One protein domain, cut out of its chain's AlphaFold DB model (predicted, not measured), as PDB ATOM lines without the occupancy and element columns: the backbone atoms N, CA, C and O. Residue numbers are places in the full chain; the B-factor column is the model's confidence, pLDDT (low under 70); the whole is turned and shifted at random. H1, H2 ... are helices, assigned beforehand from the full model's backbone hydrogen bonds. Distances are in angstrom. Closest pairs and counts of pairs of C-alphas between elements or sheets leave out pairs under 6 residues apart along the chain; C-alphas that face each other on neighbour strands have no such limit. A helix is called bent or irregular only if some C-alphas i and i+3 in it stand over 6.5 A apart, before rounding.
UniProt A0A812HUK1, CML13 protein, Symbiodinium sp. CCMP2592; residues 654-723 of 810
ATOM      1  N   VAL A 654      58.648 -43.890  25.937       85.62
ATOM      2  CA  VAL A 654      57.283 -44.093  25.441       85.62
ATOM      3  C   VAL A 654      56.408 -42.914  25.874       85.62
ATOM      4  O   VAL A 654      56.337 -42.602  27.068       85.62
ATOM      5  N   PRO A 655      55.713 -42.227  24.953       85.81
ATOM      6  CA  PRO A 655      54.832 -41.130  25.326       85.81
ATOM      7  C   PRO A 655      53.583 -41.641  26.051       85.81
ATOM      8  O   PRO A 655      53.061 -42.725  25.782       85.81
ATOM      9  N   ALA A 656      53.022 -40.800  26.924       82.31
ATOM     10  CA  ALA A 656      51.823 -41.138  27.692       82.31
ATOM     11  C   ALA A 656      50.623 -41.522  26.801       82.31
ATOM     12  O   ALA A 656      49.770 -42.301  27.221       82.31
ATOM     13  N   SER A 657      50.555 -41.021  25.561       81.94
ATOM     14  CA  SER A 657      49.516 -41.396  24.594       81.94
ATOM     15  C   SER A 657      49.535 -42.879  24.244       81.94
ATOM     16  O   SER A 657      48.467 -43.476  24.126       81.94
ATOM     17  N   ASP A 658      50.718 -43.473  24.097       83.06
ATOM     18  CA  ASP A 658      50.860 -44.861  23.654       83.06
ATOM     19  C   ASP A 658      50.634 -45.830  24.812       83.06
ATOM     20  O   ASP A 658      49.956 -46.843  24.642       83.06
ATOM     21  N   ILE A 659      51.024 -45.431  26.026       82.62
ATOM     22  CA  ILE A 659      50.627 -46.112  27.264       82.62
ATOM     23  C   ILE A 659      49.096 -46.100  27.409       82.62
ATOM     24  O   ILE A 659      48.484 -47.131  27.674       82.62
ATOM     25  N   ILE A 660      48.432 -44.963  27.171       80.56
ATOM     26  CA  ILE A 660      46.963 -44.879  27.233       80.56
ATOM     27  C   ILE A 660      46.304 -45.747  26.147       80.56
ATOM     28  O   ILE A 660      45.297 -46.403  26.432       80.56
ATOM     29  N   LYS A 661      46.847 -45.783  24.919       78.88
ATOM     30  CA  LYS A 661      46.364 -46.673  23.845       78.88
ATOM     31  C   LYS A 661      46.460 -48.141  24.270       78.88
ATOM     32  O   LYS A 661      45.480 -48.865  24.114       78.88
ATOM     33  N   MET A 662      47.597 -48.547  24.838       81.31
ATOM     34  CA  MET A 662      47.821 -49.897  25.360       81.31
ATOM     35  C   MET A 662      46.763 -50.257  26.415       81.31
ATOM     36  O   MET A 662      46.043 -51.238  26.263       81.31
ATOM     37  N   VAL A 663      46.583 -49.405  27.429       75.19
ATOM     38  CA  VAL A 663      45.618 -49.634  28.519       75.19
ATOM     39  C   VAL A 663      44.168 -49.686  28.018       75.19
ATOM     40  O   VAL A 663      43.367 -50.484  28.501       75.19
ATOM     41  N   THR A 664      43.818 -48.871  27.019       74.31
ATOM     42  CA  THR A 664      42.469 -48.866  26.421       74.31
ATOM     43  C   THR A 664      42.172 -50.174  25.678       74.31
ATOM     44  O   THR A 664      41.034 -50.643  25.683       74.31
ATOM     45  N   LYS A 665      43.187 -50.788  25.060       71.56
ATOM     46  CA  LYS A 665      43.048 -52.046  24.313       71.56
ATOM     47  C   LYS A 665      42.925 -53.284  25.192       71.56
ATOM     48  O   LYS A 665      42.302 -54.246  24.775       71.56
ATOM     49  N   MET A 666      43.365 -53.218  26.446       64.19
ATOM     50  CA  MET A 666      43.109 -54.268  27.441       64.19
ATOM     51  C   MET A 666      41.644 -54.339  27.914       64.19
ATOM     52  O   MET A 666      41.330 -55.033  28.880       64.19
ATOM     53  N   GLY A 667      40.730 -53.575  27.305       61.69
ATOM     54  CA  GLY A 667      39.315 -53.570  27.678       61.69
ATOM     55  C   GLY A 667      39.001 -52.798  28.963       61.69
ATOM     56  O   GLY A 667      37.880 -52.885  29.473       61.69
ATOM     57  N   ILE A 668      39.953 -52.015  29.487       70.19
ATOM     58  CA  ILE A 668      39.713 -51.101  30.608       70.19
ATOM     59  C   ILE A 668      38.906 -49.906  30.096       70.19
ATOM     60  O   ILE A 668      39.332 -49.190  29.189       70.19
ATOM     61  N   GLN A 669      37.729 -49.658  30.680       63.47
ATOM     62  CA  GLN A 669      36.907 -48.506  30.306       63.47
ATOM     63  C   GLN A 669      37.534 -47.203  30.810       63.47
ATOM     64  O   GLN A 669      37.301 -46.758  31.934       63.47
ATOM     65  N   VAL A 670      38.325 -46.572  29.948       64.31
ATOM     66  CA  VAL A 670      38.973 -45.292  30.233       64.31
ATOM     67  C   VAL A 670      37.949 -44.151  30.101       64.31
ATOM     68  O   VAL A 670      37.823 -43.511  29.060       64.31
ATOM     69  N   THR A 671      37.183 -43.888  31.165       69.94
ATOM     70  CA  THR A 671      36.358 -42.666  31.275       69.94
ATOM     71  C   THR A 671      37.247 -41.417  31.386       69.94
ATOM     72  O   THR A 671      38.422 -41.518  31.734       69.94
ATOM     73  N   GLY A 672      36.710 -40.219  31.110       69.12
ATOM     74  CA  GLY A 672      37.499 -38.971  31.090       69.12
ATOM     75  C   GLY A 672      38.322 -38.715  32.363       69.12
ATOM     76  O   GLY A 672      39.466 -38.284  32.272       69.12
ATOM     77  N   ILE A 673      37.783 -39.082  33.532       72.38
ATOM     78  CA  ILE A 673      38.461 -38.960  34.834       72.38
ATOM     79  C   ILE A 673      39.606 -39.981  34.966       72.38
ATOM     80  O   ILE A 673      40.701 -39.629  35.394       72.38
ATOM     81  N   ILE A 674      39.387 -41.233  34.549       70.38
ATOM     82  CA  ILE A 674      40.397 -42.307  34.586       70.38
ATOM     83  C   ILE A 674      41.550 -41.995  33.622       70.38
ATOM     84  O   ILE A 674      42.716 -42.196  33.960       70.38
ATOM     85  N   ARG A 675      41.243 -41.437  32.441       75.19
ATOM     86  CA  ARG A 675      42.253 -40.988  31.473       75.19
ATOM     87  C   ARG A 675      43.155 -39.911  32.060       75.19
ATOM     88  O   ARG A 675      44.366 -39.966  31.872       75.19
ATOM     89  N   GLN A 676      42.555 -38.945  32.751       78.75
ATOM     90  CA  GLN A 676      43.280 -37.847  33.373       78.75
ATOM     91  C   GLN A 676      44.180 -38.348  34.509       78.75
ATOM     92  O   GLN A 676      45.351 -37.992  34.545       78.75
ATOM     93  N   GLN A 677      43.682 -39.251  35.362       79.12
ATOM     94  CA  GLN A 677      44.482 -39.865  36.429       79.12
ATOM     95  C   GLN A 677      45.679 -40.662  35.892       79.12
ATOM     96  O   GLN A 677      46.775 -40.553  36.439       79.12
ATOM     97  N   LEU A 678      45.488 -41.445  34.822       80.25
ATOM     98  CA  LEU A 678      46.581 -42.187  34.186       80.25
ATOM     99  C   LEU A 678      47.606 -41.234  33.568       80.25
ATOM    100  O   LEU A 678      48.800 -41.417  33.761       80.25
ATOM    101  N   PHE A 679      47.147 -40.195  32.871       81.81
ATOM    102  CA  PHE A 679      48.029 -39.199  32.269       81.81
ATOM    103  C   PHE A 679      48.853 -38.446  33.326       81.81
ATOM    104  O   PHE A 679      50.065 -38.337  33.183       81.81
ATOM    105  N   GLU A 680      48.228 -38.003  34.421       83.50
ATOM    106  CA  GLU A 680      48.920 -37.359  35.548       83.50
ATOM    107  C   GLU A 680      49.953 -38.294  36.193       83.50
ATOM    108  O   GLU A 680      51.064 -37.873  36.504       83.50
ATOM    109  N   ARG A 681      49.634 -39.586  36.346       83.50
ATOM    110  CA  ARG A 681      50.590 -40.584  36.851       83.50
ATOM    111  C   ARG A 681      51.736 -40.838  35.880       83.50
ATOM    112  O   ARG A 681      52.872 -40.938  36.333       83.50
ATOM    113  N   CYS A 682      51.469 -40.870  34.577       82.25
ATOM    114  CA  CYS A 682      52.518 -40.989  33.571       82.25
ATOM    115  C   CYS A 682      53.498 -39.810  33.615       82.25
ATOM    116  O   CYS A 682      54.700 -40.012  33.476       82.25
ATOM    117  N   LEU A 683      52.997 -38.592  33.843       82.25
ATOM    118  CA  LEU A 683      53.843 -37.409  34.002       82.25
ATOM    119  C   LEU A 683      54.647 -37.449  35.308       82.25
ATOM    120  O   LEU A 683      55.807 -37.065  35.304       82.25
ATOM    121  N   ASN A 684      54.057 -37.937  36.403       85.00
ATOM    122  CA  ASN A 684      54.726 -37.998  37.707       85.00
ATOM    123  C   ASN A 684      55.872 -39.017  37.764       85.00
ATOM    124  O   ASN A 684      56.847 -38.783  38.471       85.00
ATOM    125  N   TYR A 685      55.747 -40.149  37.066       84.31
ATOM    126  CA  TYR A 685      56.797 -41.175  37.023       84.31
ATOM    127  C   TYR A 685      57.848 -40.921  35.930       84.31
ATOM    128  O   TYR A 685      58.897 -41.560  35.929       84.31
ATOM    129  N   SER A 686      57.609 -39.967  35.026       83.88
ATOM    130  CA  SER A 686      58.599 -39.531  34.042       83.88
ATOM    131  C   SER A 686      59.575 -38.521  34.660       83.88
ATOM    132  O   SER A 686      59.174 -37.554  35.302       83.88
ATOM    133  N   ASP A 687      60.872 -38.723  34.439       78.56
ATOM    134  CA  ASP A 687      61.928 -37.739  34.720       78.56
ATOM    135  C   ASP A 687      61.879 -36.528  33.777       78.56
ATOM    136  O   ASP A 687      62.322 -35.438  34.142       78.56
ATOM    137  N   LYS A 688      61.346 -36.712  32.564       79.62
ATOM    138  CA  LYS A 688      61.215 -35.689  31.518       79.62
ATOM    139  C   LYS A 688      59.805 -35.731  30.926       79.62
ATOM    140  O   LYS A 688      59.585 -36.372  29.891       79.62
ATOM    141  N   PRO A 689      58.836 -35.051  31.564       71.62
ATOM    142  CA  PRO A 689      57.419 -35.155  31.213       71.62
ATOM    143  C   PRO A 689      57.104 -34.749  29.764       71.62
ATOM    144  O   PRO A 689      56.105 -35.186  29.195       71.62
ATOM    145  N   ASP A 690      57.961 -33.925  29.161       71.38
ATOM    146  CA  ASP A 690      57.910 -33.449  27.778       71.38
ATOM    147  C   ASP A 690      58.392 -34.482  26.742       71.38
ATOM    148  O   ASP A 690      58.008 -34.397  25.578       71.38
ATOM    149  N   GLN A 691      59.203 -35.463  27.151       73.44
ATOM    150  CA  GLN A 691      59.849 -36.445  26.261       73.44
ATOM    151  C   GLN A 691      59.275 -37.861  26.397       73.44
ATOM    152  O   GLN A 691      59.638 -38.752  25.633       73.44
ATOM    153  N   GLY A 692      58.373 -38.074  27.355       82.81
ATOM    154  CA  GLY A 692      57.782 -39.377  27.636       82.81
ATOM    155  C   GLY A 692      58.498 -40.137  28.751       82.81
ATOM    156  O   GLY A 692      59.371 -39.622  29.450       82.81
ATOM    157  N   MET A 693      58.063 -41.369  28.961       87.12
ATOM    158  CA  MET A 693      58.436 -42.202  30.097       87.12
ATOM    159  C   MET A 693      59.559 -43.169  29.718       87.12
ATOM    160  O   MET A 693      59.468 -43.836  28.690       87.12
ATOM    161  N   ASP A 694      60.595 -43.229  30.548       88.75
ATOM    162  CA  ASP A 694      61.668 -44.219  30.483       88.75
ATOM    163  C   ASP A 694      61.237 -45.552  31.119       88.75
ATOM    164  O   ASP A 694      60.167 -45.659  31.724       88.75
ATOM    165  N   PHE A 695      62.058 -46.595  30.992       90.19
ATOM    166  CA  PHE A 695      61.696 -47.914  31.511       90.19
ATOM    167  C   PHE A 695      61.503 -47.925  33.042       90.19
ATOM    168  O   PHE A 695      60.560 -48.540  33.543       90.19
ATOM    169  N   ALA A 696      62.322 -47.176  33.786       87.94
ATOM    170  CA  ALA A 696      62.179 -47.016  35.235       87.94
ATOM    171  C   ALA A 696      60.799 -46.448  35.625       87.94
ATOM    172  O   ALA A 696      60.096 -47.025  36.461       87.94
ATOM    173  N   GLY A 697      60.370 -45.359  34.975       87.44
ATOM    174  CA  GLY A 697      59.044 -44.781  35.190       87.44
ATOM    175  C   GLY A 697      57.911 -45.720  34.760       87.44
ATOM    176  O   GLY A 697      56.861 -45.762  35.405       87.44
ATOM    177  N   PHE A 698      58.135 -46.520  33.712       89.81
ATOM    178  CA  PHE A 698      57.181 -47.528  33.247       89.81
ATOM    179  C   PHE A 698      56.967 -48.632  34.283       89.81
ATOM    180  O   PHE A 698      55.821 -48.960  34.592       89.81
ATOM    181  N   LEU A 699      58.034 -49.145  34.900       88.19
ATOM    182  CA  LEU A 699      57.932 -50.134  35.975       88.19
ATOM    183  C   LEU A 699      57.169 -49.602  37.192       88.19
ATOM    184  O   LEU A 699      56.274 -50.276  37.707       88.19
ATOM    185  N   GLN A 700      57.470 -48.375  37.625       87.75
ATOM    186  CA  GLN A 700      56.759 -47.732  38.734       87.75
ATOM    187  C   GLN A 700      55.270 -47.534  38.414       87.75
ATOM    188  O   GLN A 700      54.407 -47.757  39.272       87.75
ATOM    189  N   LEU A 701      54.948 -47.178  37.165       87.19
ATOM    190  CA  LEU A 701      53.570 -47.086  36.696       87.19
ATOM    191  C   LEU A 701      52.869 -48.451  36.742       87.19
ATOM    192  O   LEU A 701      51.748 -48.529  37.247       87.19
ATOM    193  N   MET A 702      53.512 -49.519  36.262       85.62
ATOM    194  CA  MET A 702      52.949 -50.875  36.281       85.62
ATOM    195  C   MET A 702      52.698 -51.363  37.712       85.62
ATOM    196  O   MET A 702      51.607 -51.855  38.011       85.62
ATOM    197  N   GLN A 703      53.643 -51.140  38.629       85.00
ATOM    198  CA  GLN A 703      53.480 -51.450  40.054       85.00
ATOM    199  C   GLN A 703      52.283 -50.711  40.660       85.00
ATOM    200  O   GLN A 703      51.482 -51.301  41.388       85.00
ATOM    201  N   TRP A 704      52.116 -49.425  40.342       86.06
ATOM    202  CA  TRP A 704      50.957 -48.658  40.787       86.06
ATOM    203  C   TRP A 704      49.648 -49.191  40.188       86.06
ATOM    204  O   TRP A 704      48.668 -49.358  40.922       86.06
ATOM    205  N   MET A 705      49.619 -49.496  38.888       80.94
ATOM    206  CA  MET A 705      48.431 -50.014  38.204       80.94
ATOM    207  C   MET A 705      47.972 -51.354  38.789       80.94
ATOM    208  O   MET A 705      46.787 -51.515  39.093       80.94
ATOM    209  N   VAL A 706      48.901 -52.289  39.005       78.25
ATOM    210  CA  VAL A 706      48.623 -53.601  39.607       78.25
ATOM    211  C   VAL A 706      48.258 -53.453  41.086       78.25
ATOM    212  O   VAL A 706      47.249 -53.995  41.538       78.25
ATOM    213  N   GLY A 707      49.024 -52.663  41.844       76.31
ATOM    214  CA  GLY A 707      48.832 -52.479  43.284       76.31
ATOM    215  C   GLY A 707      47.521 -51.783  43.660       76.31
ATOM    216  O   GLY A 707      46.926 -52.111  44.686       76.31
ATOM    217  N   THR A 708      47.041 -50.855  42.827       78.88
ATOM    218  CA  THR A 708      45.770 -50.138  43.046       78.88
ATOM    219  C   THR A 708      44.574 -50.778  42.347       78.88
ATOM    220  O   THR A 708      43.458 -50.274  42.483       78.88
ATOM    221  N   ASN A 709      44.783 -51.885  41.621       72.50
ATOM    222  CA  ASN A 709      43.786 -52.477  40.728       72.50
ATOM    223  C   ASN A 709      43.161 -51.411  39.801       72.50
ATOM    224  O   ASN A 709      41.937 -51.283  39.689       72.50
ATOM    225  N   PHE A 710      44.016 -50.593  39.183       74.88
ATOM    226  CA  PHE A 710      43.605 -49.436  38.395       74.88
ATOM    227  C   PHE A 710      42.611 -49.834  37.296       74.88
ATOM    228  O   PHE A 710      42.856 -50.764  36.536       74.88
ATOM    229  N   GLY A 711      41.459 -49.158  37.222       64.75
ATOM    230  CA  GLY A 711      40.426 -49.466  36.224       64.75
ATOM    231  C   GLY A 711      39.851 -50.891  36.312       64.75
ATOM    232  O   GLY A 711      39.292 -51.379  35.333       64.75
ATOM    233  N   ASN A 712      39.983 -51.558  37.466       70.31
ATOM    234  CA  ASN A 712      39.722 -52.985  37.654       70.31
ATOM    235  C   ASN A 712      40.540 -53.889  36.711       70.31
ATOM    236  O   ASN A 712      40.016 -54.901  36.230       70.31
ATOM    237  N   ILE A 713      41.805 -53.534  36.457       67.56
ATOM    238  CA  ILE A 713      42.737 -54.280  35.598       67.56
ATOM    239  C   ILE A 713      42.804 -55.769  35.944       67.56
ATOM    240  O   ILE A 713      42.819 -56.594  35.039       67.56
ATOM    241  N   LEU A 714      42.718 -56.133  37.230       65.81
ATOM    242  CA  LEU A 714      42.713 -57.532  37.666       65.81
ATOM    243  C   LEU A 714      41.462 -58.276  37.163       65.81
ATOM    244  O   LEU A 714      41.547 -59.414  36.720       65.81
ATOM    245  N   SER A 715      40.301 -57.612  37.143       66.38
ATOM    246  CA  SER A 715      39.054 -58.194  36.621       66.38
ATOM    247  C   SER A 715      38.983 -58.208  35.092       66.38
ATOM    248  O   SER A 715      38.306 -59.060  34.517       66.38
ATOM    249  N   ALA A 716      39.639 -57.248  34.429       61.88
ATOM    250  CA  ALA A 716      39.768 -57.225  32.976       61.88
ATOM    251  C   ALA A 716      40.654 -58.391  32.528       61.88
ATOM    252  O   ALA A 716      40.234 -59.175  31.684       61.88
ATOM    253  N   ALA A 717      41.788 -58.583  33.203       60.19
ATOM    254  CA  ALA A 717      42.705 -59.686  32.961       60.19
ATOM    255  C   ALA A 717      42.060 -61.066  33.220       60.19
ATOM    256  O   ALA A 717      42.153 -61.965  32.387       60.19
ATOM    257  N   GLU A 718      41.288 -61.221  34.306       60.78
ATOM    258  CA  GLU A 718      40.511 -62.445  34.568       60.78
ATOM    259  C   GLU A 718      39.436 -62.748  33.502       60.78
ATOM    260  O   GLU A 718      39.101 -63.914  33.271       60.78
ATOM    261  N   LYS A 719      38.847 -61.723  32.868       61.56
ATOM    262  CA  LYS A 719      37.858 -61.908  31.791       61.56
ATOM    263  C   LYS A 719      38.514 -62.393  30.504       61.56
ATOM    264  O   LYS A 719      37.936 -63.264  29.857       61.56
ATOM    265  N   THR A 720      39.698 -61.881  30.176       55.50
ATOM    266  CA  THR A 720      40.481 -62.310  29.011       55.50
ATOM    267  C   THR A 720      40.872 -63.786  29.134       55.50
ATOM    268  O   THR A 720      40.597 -64.570  28.226       55.50
ATOM    269  N   VAL A 721      41.332 -64.219  30.316       50.50
ATOM    270  CA  VAL A 721      41.612 -65.642  30.605       50.50
ATOM    271  C   VAL A 721      40.370 -66.515  30.476       50.50
ATOM    272  O   VAL A 721      40.434 -67.611  29.929       50.50
ATOM    273  N   LYS A 722      39.207 -66.047  30.946       47.34
ATOM    274  CA  LYS A 722      37.951 -66.797  30.792       47.34
ATOM    275  C   LYS A 722      37.503 -66.896  29.333       47.34
ATOM    276  O   LYS A 722      36.888 -67.896  28.981       47.34
ATOM    277  N   SER A 723      37.800 -65.903  28.492       49.03
ATOM    278  CA  SER A 723      37.520 -65.970  27.052       49.03
ATOM    279  C   SER A 723      38.511 -66.840  26.271       49.03
ATOM    280  O   SER A 723      38.109 -67.448  25.281       49.03
TER     281      SER A 723
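AT A GLANCE: This is residues 654 to 723 of the 810 residues of the protein "CML13 protein" of Symbiodinium sp. CCMP2592 (UniProt A0A812HUK1). Three helices make a loose three-cornered body, and a fourth helix leads away from it at one end: H1 and H3 each pack on H2 at a steep tilt, both running back against it, with H1 and H3 apart from each other. H4 turns off sharply after H3, and its last residues make one end of the long axis, while the link from H2 to H3, around Asp 690, makes the other. The printed part has 70 residues with four named helices, in the order H1, H2, H3, H4 along the chain, and no named strand, and its class is all helix. By its radius of gyration of the C-alphas, 12.1 A, the whole is compact, yet its outline is elongated, with spans of 39 by 23 by 18 A.

HOW THE PARTS SIT: H2, residues 672 to 685, touches two helices. One is H1, residues 656 to 665; the closest C-alphas of the two are those of Ala 656 and Cys 682, 5.9 A apart. H1 and H2 run opposite ways at a steep tilt of 48 degrees, 11.0 A from centre to centre. The other is H3, residues 695 to 707, which H2 touches with residues 681 to 685 alone, while H3 touches H2 with residues 697 to 701 alone. The closest C-alphas there are those of Tyr 685 and Gly 697, 4.6 A apart. H2 and H3 also run opposite ways at a steep tilt, 45 degrees, and their centres are 12.5 A apart. H1 and H3 are apart. H4, residues 710 to 723, touches H3 only at the corner by their link, with residues 710 to 714 of H4 and 704 to 706 of H3. The closest C-alphas of H3 and H4 are those of Val 706 and Ile 713, 7.2 A apart, and the two helices are about perpendicular at 79 degrees. H4 is close to H2 but not clearly touching it: the closest C-alphas, of Ile 674 and Gly 711, are 7.3 A apart, and the lines are about perpendicular at 73 degrees. H1 and H4 are apart. In H1, H2 and H3 every O i to N i+4 pair is within hydrogen-bond range; in H4 8 of 10 are.

IN THESE COORDINATES: H2 has 14 residues, Gly 672 to Tyr 685, and measures 20.3 A from first to last C-alpha; C-alpha 672 is at (37.499, -38.971, 31.090). H1 has 10 residues, Ala 656 to Lys 665, and measures 14.4 A; it begins with C-alpha 656 at (51.823, -41.138, 27.692). H3 has 13 residues, Phe 695 to Gly 707, and measures 18.0 A. H4 has 14 residues, Phe 710 to Ser 723, and measures 21.0 A; it ends with C-alpha 723 at (37.520, -65.970, 27.052). H4 is irregular: C-alphas 711 and 714 are 8.5 A apart, against about 5 A in a regular helix, and its line is a rough one.

THE WHOLE: The two C-alphas farthest apart are those of Asp 690 and Lys 722, at 39.0 A, and the first and last printed C-alphas, of Val 654 and Ser 723, are 29.5 A apart. The printed part has no cut. The link from H3 to H4, 2 residues, is tight; the links from H1 to H2, 6 residues, and from H2 to H3, 9 residues, are short. The mean pLDDT of the printed part is 75.7, and 18 residues are under 70: residues 666 to 667, 669 to 672, 711 and 713 to 723. The mean pLDDT is 61 in H4 and 85 in H3.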